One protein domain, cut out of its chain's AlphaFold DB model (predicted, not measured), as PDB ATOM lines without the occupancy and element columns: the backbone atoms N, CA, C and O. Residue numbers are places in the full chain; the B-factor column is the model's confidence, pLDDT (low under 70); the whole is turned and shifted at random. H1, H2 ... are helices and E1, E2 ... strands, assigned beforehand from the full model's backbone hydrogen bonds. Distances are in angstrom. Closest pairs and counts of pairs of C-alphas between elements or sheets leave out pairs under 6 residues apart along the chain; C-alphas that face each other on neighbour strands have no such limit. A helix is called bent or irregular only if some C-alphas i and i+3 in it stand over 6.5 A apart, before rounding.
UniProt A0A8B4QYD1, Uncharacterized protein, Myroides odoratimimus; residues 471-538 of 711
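AT A GLANCE: This is residues 471 to 538 of the 711 residues of an uncharacterized protein of Myroides odoratimimus (UniProt A0A8B4QYD1). A two-stranded hairpin, E1 and E2, and two helices, H1 and H2, follow one another end to end in a long row: the hairpin lies at one end, H1 continues from E2, and H2 turns off at a corner at the other end. Before the hairpin comes a long stretch with no named element, residues 471 to 499, which goes out along one side of the row, folds back near residues 476 to 478, crosses the hairpin and swings out on the other side, where residues 490 to 496 stick out. The printed part has 68 residues with two named strands and two named helices, in the order E1, E2, H1, H2 along the chain; the sheet has the order E1 - E2 and is antiparallel. The class is mixed, helices and strands, with 33 of the 68 residues, under half, in named elements. The whole is loose, with a radius of gyration of the C-alphas of 15.1 A, and flat, its C-alphas spanning 48 by 33 by 17 A along their three main axes.

IN THESE COORDINATES: The printed part begins at Arg 471, whose C-alpha is at (40.204, 29.512, -23.893). Residues 471 to 499 hold no named helix and no named strand, and their C-alphas lie 8 to 19 A from the mean of the C-alphas, which is at (46.810, 33.989, -22.028). E1 is a strand of residues 500 to 504, 13.3 A from first to last C-alpha, and it begins with C-alpha 500 at (53.409, 26.556, -20.397). E2 is a strand of residues 510 to 514, 13.1 A long in the same measure. H1 is a helix of residues 515 to 525, 15.1 A from first to last C-alpha. H2 is a helix of residues 527 to 538, 15.8 A long, and it ends with C-alpha 538 at (52.002, 57.221, -9.787). Neither helix is bent.

HOW THE PARTS SIT: E1 and E2 are antiparallel neighbours and form a hairpin, with an angle of 160 degrees between their N-to-C directions. Among the C-alphas that face each other are those of Phe 500 and Asn 514, 4.7 A apart, and those of Lys 502 and Phe 512, 4.6 A apart. Across the pair, N of residue 501 and O of residue 513 are within hydrogen-bond range at 2.8 A, and so are N of residue 511 and O of residue 503, at 2.8 A. H1 follows E2 with no residue between them. Between E1 and H1 there are 3 pairs of C-alphas within 8 A, the closest being those of Phe 500 and Met 515, 6.0 A apart. H1 and H2 touch only at the corner by their link, and H2 touches H1 with residues 529 to 530 alone. Their closest C-alphas are those of Ile 523 and Val 529, 5.9 A apart, and their lines stand about perpendicular, at 82 degrees. H2 is apart from both E1 and E2. In H1 and H2 every O i to N i+4 pair is within hydrogen-bond range.

THE WHOLE: The two C-alphas farthest apart in the domain are those of Asp 507, in the link between E1 and E2, and Asn 538, 50.1 A from each other. The first and last printed C-alphas, those of Arg 471 and Asn 538, are 33.3 A apart. The printed part runs from residue 471 to residue 538 of a full chain of 711 residues and has no cut. The links E1 to E2, E2 to H1 and H1 to H2 are tight, with 5, 0 and 1 residues between the elements, and no link is long. Residues 490 to 496 stand free. The mean pLDDT of the printed part is 79.4, and 10 residues are under 70: residues 505 to 509, between the two strands, and residues 534 to 538, which belong to H2.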
ATOM      1  N   ARG A 471      39.883  28.127 -24.266       82.19
ATOM      2  CA  ARG A 471      40.204  29.512 -23.893       82.19
ATOM      3  C   ARG A 471      39.288  30.483 -24.636       82.19
ATOM      4  O   ARG A 471      39.050  30.306 -25.825       82.19
ATOM      5  N   ALA A 472      38.853  31.548 -23.966       84.12
ATOM      6  CA  ALA A 472      38.209  32.706 -24.587       84.12
ATOM      7  C   ALA A 472      38.770  34.005 -23.990       84.12
ATOM      8  O   ALA A 472      39.161  34.038 -22.824       84.12
ATOM      9  N   GLU A 473      38.794  35.073 -24.782       81.44
ATOM     10  CA  GLU A 473      39.210  36.417 -24.356       81.44
ATOM     11  C   GLU A 473      38.055  37.403 -24.552       81.44
ATOM     12  O   GLU A 473      37.398  37.414 -25.596       81.44
ATOM     13  N   ALA A 474      37.775  38.226 -23.546       81.38
ATOM     14  CA  ALA A 474      36.779  39.283 -23.665       81.38
ATOM     15  C   ALA A 474      37.394  40.480 -24.401       81.38
ATOM     16  O   ALA A 474      38.370  41.060 -23.934       81.38
ATOM     17  N   THR A 475      36.829  40.848 -25.552       79.06
ATOM     18  CA  THR A 475      37.275  42.008 -26.344       79.06
ATOM     19  C   THR A 475      36.406  43.251 -26.132       79.06
ATOM     20  O   THR A 475      36.774  44.331 -26.589       79.06
ATOM     21  N   ALA A 476      35.271  43.115 -25.437       78.19
ATOM     22  CA  ALA A 476      34.422  44.213 -24.983       78.19
ATOM     23  C   ALA A 476      33.665  43.831 -23.698       78.19
ATOM     24  O   ALA A 476      33.385  42.651 -23.452       78.19
ATOM     25  N   ASP A 477      33.293  44.831 -22.897       77.81
ATOM     26  CA  ASP A 477      32.588  44.633 -21.630       77.81
ATOM     27  C   ASP A 477      31.332  43.777 -21.790       77.81
ATOM     28  O   ASP A 477      30.511  43.987 -22.686       77.81
ATOM     29  N   LYS A 478      31.159  42.827 -20.865       81.38
ATOM     30  CA  LYS A 478      30.009  41.905 -20.808       81.38
ATOM     31  C   LYS A 478      29.877  40.983 -22.027       81.38
ATOM     32  O   LYS A 478      28.848  40.326 -22.172       81.38
ATOM     33  N   THR A 479      30.900  40.899 -22.875       80.75
ATOM     34  CA  THR A 479      30.929  39.991 -24.024       80.75
ATOM     35  C   THR A 479      32.135  39.067 -23.945       80.75
ATOM     36  O   THR A 479      33.241  39.490 -23.621       80.75
ATOM     37  N   LEU A 480      31.912  37.787 -24.238       75.50
ATOM     38  CA  LEU A 480      32.959  36.779 -24.289       75.50
ATOM     39  C   LEU A 480      33.023  36.222 -25.709       75.50
ATOM     40  O   LEU A 480      31.986  35.944 -26.314       75.50
ATOM     41  N   SER A 481      34.234  36.091 -26.242       82.06
ATOM     42  CA  SER A 481      34.446  35.425 -27.524       82.06
ATOM     43  C   SER A 481      34.114  33.935 -27.436       82.06
ATOM     44  O   SER A 481      33.927  33.369 -26.354       82.06
ATOM     45  N   ILE A 482      34.009  33.298 -28.600       83.69
ATOM     46  CA  ILE A 482      33.862  31.849 -28.666       83.69
ATOM     47  C   ILE A 482      35.085  31.174 -28.037       83.69
ATOM     48  O   ILE A 482      36.215  31.629 -28.185       83.69
ATOM     49  N   TYR A 483      34.831  30.092 -27.311       82.81
ATOM     50  CA  TYR A 483      35.879  29.294 -26.697       82.81
ATOM     51  C   TYR A 483      36.596  28.457 -27.758       82.81
ATOM     52  O   TYR A 483      35.960  27.682 -28.471       82.81
ATOM     53  N   GLU A 484      37.919  28.582 -27.825       80.56
ATOM     54  CA  GLU A 484      38.774  27.890 -28.790       80.56
ATOM     55  C   GLU A 484      39.918  27.144 -28.091       80.56
ATOM     56  O   GLU A 484      40.322  27.471 -26.972       80.56
ATOM     57  N   ALA A 485      40.447  26.111 -28.745       76.31
ATOM     58  CA  ALA A 485      41.610  25.387 -28.246       76.31
ATOM     59  C   ALA A 485      42.887  26.217 -28.441       76.31
ATOM     60  O   ALA A 485      43.098  26.834 -29.485       76.31
ATOM     61  N   VAL A 486      43.771  26.196 -27.447       77.31
ATOM     62  CA  VAL A 486      45.075  26.861 -27.543       77.31
ATOM     63  C   VAL A 486      46.031  25.992 -28.360       77.31
ATOM     64  O   VAL A 486      46.200  24.803 -28.087       77.31
ATOM     65  N   VAL A 487      46.676  26.597 -29.358       75.19
ATOM     66  CA  VAL A 487      47.665  25.929 -30.215       75.19
ATOM     67  C   VAL A 487      48.980  25.655 -29.479       75.19
ATOM     68  O   VAL A 487      49.377  26.399 -28.580       75.19
ATOM     69  N   ALA A 488      49.679  24.593 -29.888       77.94
ATOM     70  CA  ALA A 488      50.978  24.227 -29.330       77.94
ATOM     71  C   ALA A 488      52.013  25.360 -29.494       77.94
ATOM     72  O   ALA A 488      52.054  26.007 -30.548       77.94
ATOM     73  N   PRO A 489      52.876  25.603 -28.490       82.00
ATOM     74  CA  PRO A 489      53.919  26.613 -28.598       82.00
ATOM     75  C   PRO A 489      54.950  26.228 -29.665       82.00
ATOM     76  O   PRO A 489      55.409  25.088 -29.736       82.00
ATOM     77  N   VAL A 490      55.355  27.204 -30.479       85.19
ATOM     78  CA  VAL A 490      56.426  27.029 -31.469       85.19
ATOM     79  C   VAL A 490      57.768  27.150 -30.755       85.19
ATOM     80  O   VAL A 490      58.108  28.230 -30.275       85.19
ATOM     81  N   GLN A 491      58.530  26.056 -30.692       81.88
ATOM     82  CA  GLN A 491      59.750  25.944 -29.881       81.88
ATOM     83  C   GLN A 491      60.791  27.041 -30.173       81.88
ATOM     84  O   GLN A 491      61.389  27.565 -29.239       81.88
ATOM     85  N   ASP A 492      60.944  27.446 -31.437       87.75
ATOM     86  CA  ASP A 492      61.878  28.505 -31.853       87.75
ATOM     87  C   ASP A 492      61.506  29.900 -31.322       87.75
ATOM     88  O   ASP A 492      62.355  30.790 -31.245       87.75
ATOM     89  N   ASN A 493      60.243  30.098 -30.934       84.06
ATOM     90  CA  ASN A 493      59.723  31.374 -30.442       84.06
ATOM     91  C   ASN A 493      59.673  31.451 -28.910       84.06
ATOM     92  O   ASN A 493      59.389  32.525 -28.376       84.06
ATOM     93  N   VAL A 494      59.935  30.340 -28.211       86.06
ATOM     94  CA  VAL A 494      59.870  30.279 -26.748       86.06
ATOM     95  C   VAL A 494      61.032  31.053 -26.133       86.06
ATOM     96  O   VAL A 494      62.202  30.833 -26.454       86.06
ATOM     97  N   LYS A 495      60.718  31.954 -25.202       87.88
ATOM     98  CA  LYS A 495      61.699  32.797 -24.509       87.88
ATOM     99  C   LYS A 495      61.994  32.272 -23.109       87.88
ATOM    100  O   LYS A 495      61.161  31.664 -22.438       87.88
ATOM    101  N   LYS A 496      63.206  32.557 -22.623       83.25
ATOM    102  CA  LYS A 496      63.611  32.223 -21.251       83.25
ATOM    103  C   LYS A 496      62.655  32.880 -20.245       83.25
ATOM    104  O   LYS A 496      62.595  34.103 -20.179       83.25
ATOM    105  N   GLY A 497      61.987  32.061 -19.433       79.94
ATOM    106  CA  GLY A 497      61.071  32.505 -18.375       79.94
ATOM    107  C   GLY A 497      59.581  32.381 -18.708       79.94
ATOM    108  O   GLY A 497      58.766  32.653 -17.833       79.94
ATOM    109  N   GLU A 498      59.214  31.959 -19.922       88.81
ATOM    110  CA  GLU A 498      57.817  31.655 -20.258       88.81
ATOM    111  C   GLU A 498      57.351  30.333 -19.619       88.81
ATOM    112  O   GLU A 498      58.123  29.376 -19.506       88.81
ATOM    113  N   ILE A 499      56.085  30.285 -19.187       85.44
ATOM    114  CA  ILE A 499      55.472  29.150 -18.486       85.44
ATOM    115  C   ILE A 499      54.316  28.592 -19.318       85.44
ATOM    116  O   ILE A 499      53.350  29.299 -19.621       85.44
ATOM    117  N   PHE A 500      54.396  27.296 -19.617       86.44
ATOM    118  CA  PHE A 500      53.409  26.556 -20.397       86.44
ATOM    119  C   PHE A 500      52.952  25.317 -19.630       86.44
ATOM    120  O   PHE A 500      53.777  24.603 -19.057       86.44
ATOM    121  N   TYR A 501      51.657  25.027 -19.673       83.81
ATOM    122  CA  TYR A 501      51.101  23.753 -19.227       83.81
ATOM    123  C   TYR A 501      50.686  22.938 -20.441       83.81
ATOM    124  O   TYR A 501      50.157  23.486 -21.408       83.81
ATOM    125  N   LYS A 502      50.924  21.630 -20.378       84.62
ATOM    126  CA  LYS A 502      50.482  20.659 -21.375       84.62
ATOM    127  C   LYS A 502      49.562  19.656 -20.695       84.62
ATOM    128  O   LYS A 502      49.921  19.095 -19.662       84.62
ATOM    129  N   TYR A 503      48.405  19.434 -21.295       79.56
ATOM    130  CA  TYR A 503      47.417  18.452 -20.878       79.56
ATOM    131  C   TYR A 503      47.178  17.487 -22.040       79.56
ATOM    132  O   TYR A 503      46.956  17.918 -23.168       79.56
ATOM    133  N   ASN A 504      47.257  16.185 -21.778       73.88
ATOM    134  CA  ASN A 504      46.905  15.170 -22.767       73.88
ATOM    135  C   ASN A 504      45.454  14.780 -22.497       73.88
ATOM    136  O   ASN A 504      45.178  14.235 -21.427       73.88
ATOM    137  N   ASN A 505      44.548  15.085 -23.425       66.56
ATOM    138  CA  ASN A 505      43.157  14.675 -23.275       66.56
ATOM    139  C   ASN A 505      42.993  13.172 -23.560       66.56
ATOM    140  O   ASN A 505      43.903  12.513 -24.078       66.56
ATOM    141  N   GLU A 506      41.831  12.618 -23.214       65.88
ATOM    142  CA  GLU A 506      41.551  11.184 -23.364       65.88
ATOM    143  C   GLU A 506      41.565  10.729 -24.844       65.88
ATOM    144  O   GLU A 506      41.861   9.574 -25.140       65.88
ATOM    145  N   ASP A 507      41.401  11.667 -25.787       64.38
ATOM    146  CA  ASP A 507      41.530  11.461 -27.239       64.38
ATOM    147  C   ASP A 507      42.999  11.434 -27.740       64.38
ATOM    148  O   ASP A 507      43.249  11.398 -28.947       64.38
ATOM    149  N   LYS A 508      43.996  11.453 -26.837       59.69
ATOM    150  CA  LYS A 508      45.444  11.555 -27.141       59.69
ATOM    151  C   LYS A 508      45.838  12.834 -27.901       59.69
ATOM    152  O   LYS A 508      46.930  12.906 -28.466       59.69
ATOM    153  N   GLY A 509      44.971  13.842 -27.904       67.25
ATOM    154  CA  GLY A 509      45.246  15.187 -28.392       67.25
ATOM    155  C   GLY A 509      45.947  16.025 -27.323       67.25
ATOM    156  O   GLY A 509      45.552  16.052 -26.156       67.25
ATOM    157  N   GLU A 510      47.010  16.722 -27.718       77.06
ATOM    158  CA  GLU A 510      47.747  17.608 -26.817       77.06
ATOM    159  C   GLU A 510      47.060  18.978 -26.751       77.06
ATOM    160  O   GLU A 510      46.878  19.643 -27.771       77.06
ATOM    161  N   GLN A 511      46.694  19.407 -25.545       81.81
ATOM    162  CA  GLN A 511      46.178  20.741 -25.245       81.81
ATOM    163  C   GLN A 511      47.192  21.523 -24.421       81.81
ATOM    164  O   GLN A 511      47.968  20.955 -23.647       81.81
ATOM    165  N   PHE A 512      47.184  22.843 -24.581       82.69
ATOM    166  CA  PHE A 512      48.188  23.716 -23.986       82.69
ATOM    167  C   PHE A 512      47.551  24.898 -23.258       82.69
ATOM    168  O   PHE A 512      46.471  25.355 -23.612       82.69
ATOM    169  N   ILE A 513      48.241  25.422 -22.250       84.75
ATOM    170  CA  ILE A 513      47.949  26.728 -21.649       84.75
ATOM    171  C   ILE A 513      49.254  27.514 -21.653       84.75
ATOM    172  O   ILE A 513      50.247  27.062 -21.083       84.75
ATOM    173  N   ASN A 514      49.259  28.687 -22.281       85.81
ATOM    174  CA  ASN A 514      50.383  29.616 -22.220       85.81
ATOM    175  C   ASN A 514      50.087  30.684 -21.165       85.81
ATOM    176  O   ASN A 514      49.588  31.767 -21.470       85.81
ATOM    177  N   MET A 515      50.412  30.365 -19.914       84.62
ATOM    178  CA  MET A 515      50.098  31.229 -18.778       84.62
ATOM    179  C   MET A 515      50.807  32.585 -18.886       84.62
ATOM    180  O   MET A 515      50.250  33.609 -18.501       84.62
ATOM    181  N   THR A 516      52.019  32.619 -19.449       85.94
ATOM    182  CA  THR A 516      52.733  33.883 -19.664       85.94
ATOM    183  C   THR A 516      52.020  34.773 -20.680       85.94
ATOM    184  O   THR A 516      51.859  35.964 -20.422       85.94
ATOM    185  N   ALA A 517      51.543  34.220 -21.798       84.81
ATOM    186  CA  ALA A 517      50.778  34.991 -22.778       84.81
ATOM    187  C   ALA A 517      49.438  35.487 -22.215       84.81
ATOM    188  O   ALA A 517      49.076  36.634 -22.468       84.81
ATOM    189  N   ASP A 518      48.740  34.677 -21.416       86.00
ATOM    190  CA  ASP A 518      47.464  35.072 -20.805       86.00
ATOM    191  C   ASP A 518      47.636  36.201 -19.773       86.00
ATOM    192  O   ASP A 518      46.838  37.141 -19.731       86.00
ATOM    193  N   ILE A 519      48.721  36.178 -18.989       86.25
ATOM    194  CA  ILE A 519      49.071  37.279 -18.077       86.25
ATOM    195  C   ILE A 519      49.416  38.548 -18.866       86.25
ATOM    196  O   ILE A 519      48.958  39.635 -18.514       86.25
ATOM    197  N   ILE A 520      50.194  38.429 -19.947       85.50
ATOM    198  CA  ILE A 520      50.541  39.572 -20.805       85.50
ATOM    199  C   ILE A 520      49.285  40.169 -21.453       85.50
ATOM    200  O   ILE A 520      49.130  41.389 -21.452       85.50
ATOM    201  N   SER A 521      48.379  39.335 -21.973       84.00
ATOM    202  CA  SER A 521      47.078  39.775 -22.497       84.00
ATOM    203  C   SER A 521      46.275  40.494 -21.409       84.00
ATOM    204  O   SER A 521      45.828  41.615 -21.636       84.00
ATOM    205  N   SER A 522      46.205  39.941 -20.194       83.69
ATOM    206  CA  SER A 522      45.514  40.581 -19.067       83.69
ATOM    207  C   SER A 522      46.089  41.965 -18.746       83.69
ATOM    208  O   SER A 522      45.338  42.918 -18.586       83.69
ATOM    209  N   ILE A 523      47.414  42.125 -18.725       83.88
ATOM    210  CA  ILE A 523      48.054  43.432 -18.495       83.88
ATOM    211  C   ILE A 523      47.782  44.406 -19.655       83.88
ATOM    212  O   ILE A 523      47.576  45.599 -19.436       83.88
ATOM    213  N   ASN A 524      47.780  43.920 -20.896       82.69
ATOM    214  CA  ASN A 524      47.649  44.763 -22.084       82.69
ATOM    215  C   ASN A 524      46.208  45.114 -22.447       82.69
ATOM    216  O   ASN A 524      46.001  46.142 -23.090       82.69
ATOM    217  N   ASN A 525      45.229  44.309 -22.050       81.81
ATOM    218  CA  ASN A 525      43.856  44.434 -22.534       81.81
ATOM    219  C   ASN A 525      42.839  44.681 -21.407       81.81
ATOM    220  O   ASN A 525      41.739  45.133 -21.701       81.81
ATOM    221  N   ASN A 526      43.190  44.468 -20.131       83.12
ATOM    222  CA  ASN A 526      42.311  44.790 -19.003       83.12
ATOM    223  C   ASN A 526      42.593  46.207 -18.462       83.12
ATOM    224  O   ASN A 526      43.672  46.486 -17.929       83.12
ATOM    225  N   GLU A 527      41.614  47.110 -18.583       82.00
ATOM    226  CA  GLU A 527      41.739  48.503 -18.131       82.00
ATOM    227  C   GLU A 527      41.922  48.635 -16.616       82.00
ATOM    228  O   GLU A 527      42.706  49.472 -16.172       82.00
ATOM    229  N   GLU A 528      41.271  47.797 -15.807       84.06
ATOM    230  CA  GLU A 528      41.429  47.824 -14.350       84.06
ATOM    231  C   GLU A 528      42.857  47.461 -13.940       84.06
ATOM    232  O   GLU A 528      43.453  48.143 -13.105       84.06
ATOM    233  N   VAL A 529      43.440  46.433 -14.569       82.88
ATOM    234  CA  VAL A 529      44.827  46.011 -14.314       82.88
ATOM    235  C   VAL A 529      45.810  47.111 -14.711       82.88
ATOM    236  O   VAL A 529      46.721  47.424 -13.939       82.88
ATOM    237  N   LYS A 530      45.612  47.754 -15.871       79.88
ATOM    238  CA  LYS A 530      46.422  48.912 -16.278       79.88
ATOM    239  C   LYS A 530      46.301  50.056 -15.290       79.88
ATOM    240  O   LYS A 530      47.319  50.565 -14.834       79.88
ATOM    241  N   ASN A 531      45.079  50.433 -14.927       76.31
ATOM    242  CA  ASN A 531      44.824  51.528 -14.001       76.31
ATOM    243  C   ASN A 531      45.437  51.244 -12.627       76.31
ATOM    244  O   ASN A 531      46.053  52.131 -12.044       76.31
ATOM    245  N   ALA A 532      45.346  50.010 -12.127       74.44
ATOM    246  CA  ALA A 532      45.991  49.597 -10.886       74.44
ATOM    247  C   ALA A 532      47.522  49.726 -10.964       74.44
ATOM    248  O   ALA A 532      48.133  50.304 -10.064       74.44
ATOM    249  N   LEU A 533      48.141  49.263 -12.055       73.69
ATOM    250  CA  LEU A 533      49.584  49.384 -12.264       73.69
ATOM    251  C   LEU A 533      50.017  50.853 -12.396       73.69
ATOM    252  O   LEU A 533      50.975  51.274 -11.753       73.69
ATOM    253  N   THR A 534      49.281  51.657 -13.163       67.19
ATOM    254  CA  THR A 534      49.498  53.101 -13.313       67.19
ATOM    255  C   THR A 534      49.344  53.831 -11.983       67.19
ATOM    256  O   THR A 534      50.163  54.687 -11.661       67.19
ATOM    257  N   ASN A 535      48.354  53.471 -11.168       66.75
ATOM    258  CA  ASN A 535      48.168  54.044  -9.838       66.75
ATOM    259  C   ASN A 535      49.343  53.714  -8.915       66.75
ATOM    260  O   ASN A 535      49.819  54.603  -8.216       66.75
ATOM    261  N   ILE A 536      49.852  52.478  -8.937       67.44
ATOM    262  CA  ILE A 536      51.051  52.091  -8.177       67.44
ATOM    263  C   ILE A 536      52.277  52.879  -8.658       67.44
ATOM    264  O   ILE A 536      53.021  53.416  -7.842       67.44
ATOM    265  N   LEU A 537      52.471  53.010  -9.972       59.69
ATOM    266  CA  LEU A 537      53.580  53.783 -10.544       59.69
ATOM    267  C   LEU A 537      53.476  55.287 -10.232       59.69
ATOM    268  O   LEU A 537      54.492  55.958 -10.070       59.69
ATOM    269  N   ASN A 538      52.258  55.815 -10.102       58.72
ATOM    270  CA  ASN A 538      52.002  57.221  -9.787       58.72
ATOM    271  C   ASN A 538      51.955  57.524  -8.281       58.72
ATOM    272  O   ASN A 538      52.028  58.693  -7.901       58.72
TER     273      ASN A 538